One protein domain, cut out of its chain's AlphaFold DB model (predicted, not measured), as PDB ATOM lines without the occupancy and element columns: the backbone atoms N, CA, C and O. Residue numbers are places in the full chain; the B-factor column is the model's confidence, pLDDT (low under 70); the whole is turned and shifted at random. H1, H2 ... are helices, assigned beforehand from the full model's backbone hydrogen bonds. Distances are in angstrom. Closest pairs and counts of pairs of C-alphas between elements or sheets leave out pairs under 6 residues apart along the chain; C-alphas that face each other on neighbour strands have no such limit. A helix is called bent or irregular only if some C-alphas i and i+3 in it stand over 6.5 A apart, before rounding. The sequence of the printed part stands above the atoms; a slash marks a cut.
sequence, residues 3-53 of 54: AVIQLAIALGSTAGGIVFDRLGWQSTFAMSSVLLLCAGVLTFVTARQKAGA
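What this domain is: This is residues 3 to 53 of the 54 residues of the protein "Major facilitator superfamily protein" of Escherichia coli (UniProt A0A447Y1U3). Two helices, H1 and the longer H2, meet near the turn at residues 22 and 23 and open away from it as a V with arms of unequal length. The space between the arms is empty, and H1 from residue 3 to 15 and H2 from residue 35 to 51 stand free. The printed part has 51 residues with two named helices, H1 then H2, and no named strand; the class is all helix. It is only just loose, close to extended, with a radius of gyration of the C-alphas of 14.5 A, and it is flat, spanning 44 by 30 by 9 A.

Where its parts are: H1 holds residues 3 to 21 and measures 26.3 A from its first C-alpha, at (-36.147, -28.645, 2.765), to its last, at (-40.030, -49.281, -13.093). H2 holds residues 24 to 51 and measures 41.2 A, ending with C-alpha 51 at (-3.901, -35.530, -1.767). H2 is irregular, but only just: C-alphas 25 and 28 are 6.52 A apart.

How they stand to each other: H1 and H2 form a helical hairpin with a tight link of two residues. They run opposite ways at a steep tilt of 43 degrees. They touch with residues 19 to 20 of H1 and 27 to 31 of H2 alone; the closest C-alphas are those of Phe 20 and Ser 27, 5.7 A apart. Their centres are 16.9 A apart. In H1 every O i to N i+4 pair is within hydrogen-bond range; in H2 22 of 24 are.

The domain as a whole: The two C-alphas farthest apart are those of Gly 24 and Ala 53, at 44.7 A. The printed part has no cut. The mean pLDDT of the printed part is 73.9, and the model's confidence is low, under 70, at residues 16 to 29 and 50 to 53.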
ATOM      1  N   ALA A   3     -35.945 -28.683   4.216       82.75
ATOM      2  CA  ALA A   3     -36.147 -28.645   2.765       82.75
ATOM      3  C   ALA A   3     -35.056 -29.399   1.992       82.75
ATOM      4  O   ALA A   3     -35.356 -30.121   1.051       82.75
ATOM      5  N   VAL A   4     -33.801 -29.293   2.432       83.06
ATOM      6  CA  VAL A   4     -32.675 -30.014   1.818       83.06
ATOM      7  C   VAL A   4     -32.818 -31.525   2.011       83.06
ATOM      8  O   VAL A   4     -32.542 -32.296   1.098       83.06
ATOM      9  N   ILE A   5     -33.306 -31.949   3.176       82.50
ATOM     10  CA  ILE A   5     -33.485 -33.365   3.502       82.50
ATOM     11  C   ILE A   5     -34.651 -33.942   2.686       82.50
ATOM     12  O   ILE A   5     -34.504 -34.992   2.069       82.50
ATOM     13  N   GLN A   6     -35.780 -33.233   2.601       86.38
ATOM     14  CA  GLN A   6     -36.914 -33.640   1.760       86.38
ATOM     15  C   GLN A   6     -36.567 -33.655   0.274       86.38
ATOM     16  O   GLN A   6     -36.991 -34.566  -0.430       86.38
ATOM     17  N   LEU A   7     -35.762 -32.700  -0.193       83.62
ATOM     18  CA  LEU A   7     -35.263 -32.695  -1.562       83.62
ATOM     19  C   LEU A   7     -34.411 -33.944  -1.834       83.62
ATOM     20  O   LEU A   7     -34.638 -34.623  -2.831       83.62
ATOM     21  N   ALA A   8     -33.493 -34.297  -0.927       80.75
ATOM     22  CA  ALA A   8     -32.670 -35.502  -1.052       80.75
ATOM     23  C   ALA A   8     -33.508 -36.794  -1.052       80.75
ATOM     24  O   ALA A   8     -33.247 -37.699  -1.845       80.75
ATOM     25  N   ILE A   9     -34.546 -36.867  -0.215       84.56
ATOM     26  CA  ILE A   9     -35.461 -38.017  -0.155       84.56
ATOM     27  C   ILE A   9     -36.310 -38.107  -1.431       84.56
ATOM     28  O   ILE A   9     -36.444 -39.188  -2.002       84.56
ATOM     29  N   ALA A  10     -36.840 -36.982  -1.916       85.75
ATOM     30  CA  ALA A  10     -37.634 -36.925  -3.140       85.75
ATOM     31  C   ALA A  10     -36.809 -37.329  -4.374       85.75
ATOM     32  O   ALA A  10     -37.275 -38.116  -5.201       85.75
ATOM     33  N   LEU A  11     -35.560 -36.860  -4.471       80.94
ATOM     34  CA  LEU A  11     -34.621 -37.271  -5.520       80.94
ATOM     35  C   LEU A  11     -34.249 -38.753  -5.410       80.94
ATOM     36  O   LEU A  11     -34.265 -39.448  -6.423       80.94
ATOM     37  N   GLY A  12     -33.980 -39.257  -4.202       79.75
ATOM     38  CA  GLY A  12     -33.688 -40.675  -3.975       79.75
ATOM     39  C   GLY A  12     -34.860 -41.590  -4.340       79.75
ATOM     40  O   GLY A  12     -34.661 -42.622  -4.978       79.75
ATOM     41  N   SER A  13     -36.091 -41.186  -4.016       72.19
ATOM     42  CA  SER A  13     -37.310 -41.920  -4.375       72.19
ATOM     43  C   SER A  13     -37.606 -41.862  -5.874       72.19
ATOM     44  O   SER A  13     -38.015 -42.873  -6.438       72.19
ATOM     45  N   THR A  14     -37.340 -40.732  -6.538       76.19
ATOM     46  CA  THR A  14     -37.500 -40.606  -7.997       76.19
ATOM     47  C   THR A  14     -36.461 -41.446  -8.737       76.19
ATOM     48  O   THR A  14     -36.811 -42.212  -9.630       76.19
ATOM     49  N   ALA A  15     -35.188 -41.364  -8.343       72.88
ATOM     50  CA  ALA A  15     -34.114 -42.147  -8.951       72.88
ATOM     51  C   ALA A  15     -34.294 -43.655  -8.702       72.88
ATOM     52  O   ALA A  15     -34.189 -44.448  -9.634       72.88
ATOM     53  N   GLY A  16     -34.630 -44.047  -7.469       67.19
ATOM     54  CA  GLY A  16     -34.926 -45.436  -7.119       67.19
ATOM     55  C   GLY A  16     -36.175 -45.969  -7.825       67.19
ATOM     56  O   GLY A  16     -36.144 -47.080  -8.344       67.19
ATOM     57  N   GLY A  17     -37.240 -45.165  -7.911       68.94
ATOM     58  CA  GLY A  17     -38.491 -45.519  -8.587       68.94
ATOM     59  C   GLY A  17     -38.331 -45.696 -10.097       68.94
ATOM     60  O   GLY A  17     -38.794 -46.696 -10.636       68.94
ATOM     61  N   ILE A  18     -37.605 -44.797 -10.773       66.06
ATOM     62  CA  ILE A  18     -37.325 -44.905 -12.218       66.06
ATOM     63  C   ILE A  18     -36.478 -46.147 -12.536       66.06
ATOM     64  O   ILE A  18     -36.731 -46.825 -13.532       66.06
ATOM     65  N   VAL A  19     -35.486 -46.467 -11.696       63.38
ATOM     66  CA  VAL A  19     -34.665 -47.682 -11.853       63.38
ATOM     67  C   VAL A  19     -35.505 -48.949 -11.660       63.38
ATOM     68  O   VAL A  19     -35.307 -49.932 -12.374       63.38
ATOM     69  N   PHE A  20     -36.464 -48.919 -10.734       63.12
ATOM     70  CA  PHE A  20     -37.329 -50.058 -10.438       63.12
ATOM     71  C   PHE A  20     -38.389 -50.302 -11.525       63.12
ATOM     72  O   PHE A  20     -38.663 -51.452 -11.861       63.12
ATOM     73  N   ASP A  21     -38.935 -49.233 -12.112       64.62
ATOM     74  CA  ASP A  21     -40.030 -49.281 -13.093       64.62
ATOM     75  C   ASP A  21     -39.626 -49.918 -14.437       64.62
ATOM     76  O   ASP A  21     -40.456 -50.477 -15.149       64.62
ATOM     77  N   ARG A  22     -38.335 -49.889 -14.798       58.03
ATOM     78  CA  ARG A  22     -37.891 -50.285 -16.147       58.03
ATOM     79  C   ARG A  22     -37.371 -51.720 -16.303       58.03
ATOM     80  O   ARG A  22     -37.221 -52.139 -17.446       58.03
ATOM     81  N   LEU A  23     -37.035 -52.460 -15.235       53.75
ATOM     82  CA  LEU A  23     -35.993 -53.504 -15.371       53.75
ATOM     83  C   LEU A  23     -36.207 -54.882 -14.710       53.75
ATOM     84  O   LEU A  23     -35.384 -55.770 -14.942       53.75
ATOM     85  N   GLY A  24     -37.267 -55.137 -13.935       64.94
ATOM     86  CA  GLY A  24     -37.478 -56.473 -13.338       64.94
ATOM     87  C   GLY A  24     -36.224 -57.007 -12.601       64.94
ATOM     88  O   GLY A  24     -35.623 -56.286 -11.809       64.94
ATOM     89  N   TRP A  25     -35.764 -58.236 -12.889       54.12
ATOM     90  CA  TRP A  25     -34.562 -58.866 -12.283       54.12
ATOM     91  C   TRP A  25     -33.243 -58.069 -12.420       54.12
ATOM     92  O   TRP A  25     -32.304 -58.312 -11.662       54.12
ATOM     93  N   GLN A  26     -33.143 -57.105 -13.343       61.38
ATOM     94  CA  GLN A  26     -31.944 -56.267 -13.500       61.38
ATOM     95  C   GLN A  26     -31.874 -55.089 -12.513       61.38
ATOM     96  O   GLN A  26     -30.814 -54.477 -12.362       61.38
ATOM     97  N   SER A  27     -32.961 -54.803 -11.790       60.91
ATOM     98  CA  SER A  27     -33.025 -53.731 -10.785       60.91
ATOM     99  C   SER A  27     -32.004 -53.927  -9.649       60.91
ATOM    100  O   SER A  27     -31.324 -52.980  -9.254       60.91
ATOM    101  N   THR A  28     -31.774 -55.171  -9.207       67.56
ATOM    102  CA  THR A  28     -30.731 -55.505  -8.214       67.56
ATOM    103  C   THR A  28     -29.326 -55.156  -8.703       67.56
ATOM    104  O   THR A  28     -28.510 -54.645  -7.934       67.56
ATOM    105  N   PHE A  29     -29.025 -55.403  -9.982       67.94
ATOM    106  CA  PHE A  29     -27.713 -55.089 -10.547       67.94
ATOM    107  C   PHE A  29     -27.512 -53.574 -10.643       67.94
ATOM    108  O   PHE A  29     -26.468 -53.067 -10.242       67.94
ATOM    109  N   ALA A  30     -28.545 -52.844 -11.071       72.88
ATOM    110  CA  ALA A  30     -28.524 -51.386 -11.125       72.88
ATOM    111  C   ALA A  30     -28.354 -50.754  -9.732       72.88
ATOM    112  O   ALA A  30     -27.539 -49.848  -9.566       72.88
ATOM    113  N   MET A  31     -29.055 -51.267  -8.715       72.81
ATOM    114  CA  MET A  31     -28.940 -50.781  -7.337       72.81
ATOM    115  C   MET A  31     -27.527 -51.018  -6.771       72.81
ATOM    116  O   MET A  31     -26.941 -50.108  -6.181       72.81
ATOM    117  N   SER A  32     -26.934 -52.188  -7.038       74.88
ATOM    118  CA  SER A  32     -25.530 -52.475  -6.706       74.88
ATOM    119  C   SER A  32     -24.542 -51.597  -7.482       74.88
ATOM    120  O   SER A  32     -23.576 -51.121  -6.891       74.88
ATOM    121  N   SER A  33     -24.769 -51.319  -8.772       73.31
ATOM    122  CA  SER A  33     -23.928 -50.399  -9.557       73.31
ATOM    123  C   SER A  33     -23.980 -48.967  -9.023       73.31
ATOM    124  O   SER A  33     -22.943 -48.311  -8.957       73.31
ATOM    125  N   VAL A  34     -25.148 -48.487  -8.588       79.69
ATOM    126  CA  VAL A  34     -25.284 -47.175  -7.930       79.69
ATOM    127  C   VAL A  34     -24.506 -47.148  -6.616       79.69
ATOM    128  O   VAL A  34     -23.744 -46.213  -6.379       79.69
ATOM    129  N   LEU A  35     -24.632 -48.192  -5.792       82.50
ATOM    130  CA  LEU A  35     -23.832 -48.358  -4.574       82.50
ATOM    131  C   LEU A  35     -22.327 -48.339  -4.869       82.50
ATOM    132  O   LEU A  35     -21.574 -47.664  -4.167       82.50
ATOM    133  N   LEU A  36     -21.896 -49.021  -5.931       83.25
ATOM    134  CA  LEU A  36     -20.497 -49.072  -6.352       83.25
ATOM    135  C   LEU A  36     -19.991 -47.707  -6.837       83.25
ATOM    136  O   LEU A  36     -18.879 -47.307  -6.499       83.25
ATOM    137  N   LEU A  37     -20.810 -46.963  -7.585       80.06
ATOM    138  CA  LEU A  37     -20.502 -45.598  -8.014       80.06
ATOM    139  C   LEU A  37     -20.413 -44.645  -6.819       80.06
ATOM    140  O   LEU A  37     -19.464 -43.868  -6.737       80.06
ATOM    141  N   CYS A  38     -21.337 -44.737  -5.860       84.62
ATOM    142  CA  CYS A  38     -21.278 -43.972  -4.613       84.62
ATOM    143  C   CYS A  38     -20.008 -44.291  -3.816       84.62
ATOM    144  O   CYS A  38     -19.332 -43.373  -3.351       84.62
ATOM    145  N   ALA A  39     -19.649 -45.571  -3.702       84.69
ATOM    146  CA  ALA A  39     -18.406 -45.994  -3.065       84.69
ATOM    147  C   ALA A  39     -17.180 -45.434  -3.804       84.69
ATOM    148  O   ALA A  39     -16.299 -44.863  -3.168       84.69
ATOM    149  N   GLY A  40     -17.152 -45.505  -5.137       85.06
ATOM    150  CA  GLY A  40     -16.076 -44.943  -5.955       85.06
ATOM    151  C   GLY A  40     -15.932 -43.428  -5.792       85.06
ATOM    152  O   GLY A  40     -14.819 -42.933  -5.617       85.06
ATOM    153  N   VAL A  41     -17.045 -42.687  -5.769       85.12
ATOM    154  CA  VAL A  41     -17.052 -41.240  -5.495       85.12
ATOM    155  C   VAL A  41     -16.535 -40.954  -4.088       85.12
ATOM    156  O   VAL A  41     -15.700 -40.068  -3.922       85.12
ATOM    157  N   LEU A  42     -16.966 -41.715  -3.079       84.62
ATOM    158  CA  LEU A  42     -16.497 -41.553  -1.703       84.62
ATOM    159  C   LEU A  42     -14.988 -41.813  -1.588       84.62
ATOM    160  O   LEU A  42     -14.271 -41.031  -0.958       84.62
ATOM    161  N   THR A  43     -14.485 -42.866  -2.237       87.06
ATOM    162  CA  THR A  43     -13.051 -43.166  -2.311       87.06
ATOM    163  C   THR A  43     -12.294 -42.059  -3.034       87.06
ATOM    164  O   THR A  43     -11.235 -41.651  -2.566       87.06
ATOM    165  N   PHE A  44     -12.834 -41.519  -4.127       83.00
ATOM    166  CA  PHE A  44     -12.210 -40.428  -4.874       83.00
ATOM    167  C   PHE A  44     -12.158 -39.126  -4.066       83.00
ATOM    168  O   PHE A  44     -11.119 -38.472  -4.015       83.00
ATOM    169  N   VAL A  45     -13.244 -38.764  -3.381       85.12
ATOM    170  CA  VAL A  45     -13.278 -37.610  -2.471       85.12
ATOM    171  C   VAL A  45     -12.275 -37.802  -1.332       85.12
ATOM    172  O   VAL A  45     -11.469 -36.909  -1.085       85.12
ATOM    173  N   THR A  46     -12.245 -38.981  -0.709       85.06
ATOM    174  CA  THR A  46     -11.272 -39.319   0.346       85.06
ATOM    175  C   THR A  46      -9.831 -39.256  -0.172       85.06
ATOM    176  O   THR A  46      -8.945 -38.734   0.504       85.06
ATOM    177  N   ALA A  47      -9.580 -39.741  -1.391       78.69
ATOM    178  CA  ALA A  47      -8.272 -39.673  -2.034       78.69
ATOM    179  C   ALA A  47      -7.862 -38.223  -2.322       78.69
ATOM    180  O   ALA A  47      -6.718 -37.858  -2.072       78.69
ATOM    181  N   ARG A  48      -8.792 -37.369  -2.766       74.44
ATOM    182  CA  ARG A  48      -8.545 -35.930  -2.946       74.44
ATOM    183  C   ARG A  48      -8.300 -35.209  -1.624       74.44
ATOM    184  O   ARG A  48      -7.449 -34.331  -1.583       74.44
ATOM    185  N   GLN A  49      -8.993 -35.587  -0.551       72.31
ATOM    186  CA  GLN A  49      -8.731 -35.048   0.785       72.31
ATOM    187  C   GLN A  49      -7.350 -35.459   1.302       72.31
ATOM    188  O   GLN A  49      -6.652 -34.625   1.866       72.31
ATOM    189  N   LYS A  50      -6.915 -36.703   1.059       60.34
ATOM    190  CA  LYS A  50      -5.536 -37.131   1.348       60.34
ATOM    191  C   LYS A  50      -4.502 -36.431   0.454       60.34
ATOM    192  O   LYS A  50      -3.440 -36.086   0.948       60.34
ATOM    193  N   ALA A  51      -4.802 -36.200  -0.825       57.94
ATOM    194  CA  ALA A  51      -3.901 -35.530  -1.767       57.94
ATOM    195  C   ALA A  51      -3.777 -34.013  -1.531       57.94
ATOM    196  O   ALA A  51      -2.753 -33.440  -1.869       57.94
ATOM    197  N   GLY A  52      -4.795 -33.365  -0.955       54.75
ATOM    198  CA  GLY A  52      -4.729 -31.965  -0.514       54.75
ATOM    199  C   GLY A  52      -4.153 -31.770   0.893       54.75
ATOM    200  O   GLY A  52      -4.117 -30.641   1.370       54.75
ATOM    201  N   ALA A  53      -3.761 -32.856   1.568       54.81
ATOM    202  CA  ALA A  53      -3.183 -32.856   2.914       54.81
ATOM    203  C   ALA A  53      -1.667 -33.164   2.931       54.81
ATOM    204  O   ALA A  53      -1.118 -33.419   4.004       54.81
TER     205      ALA A  53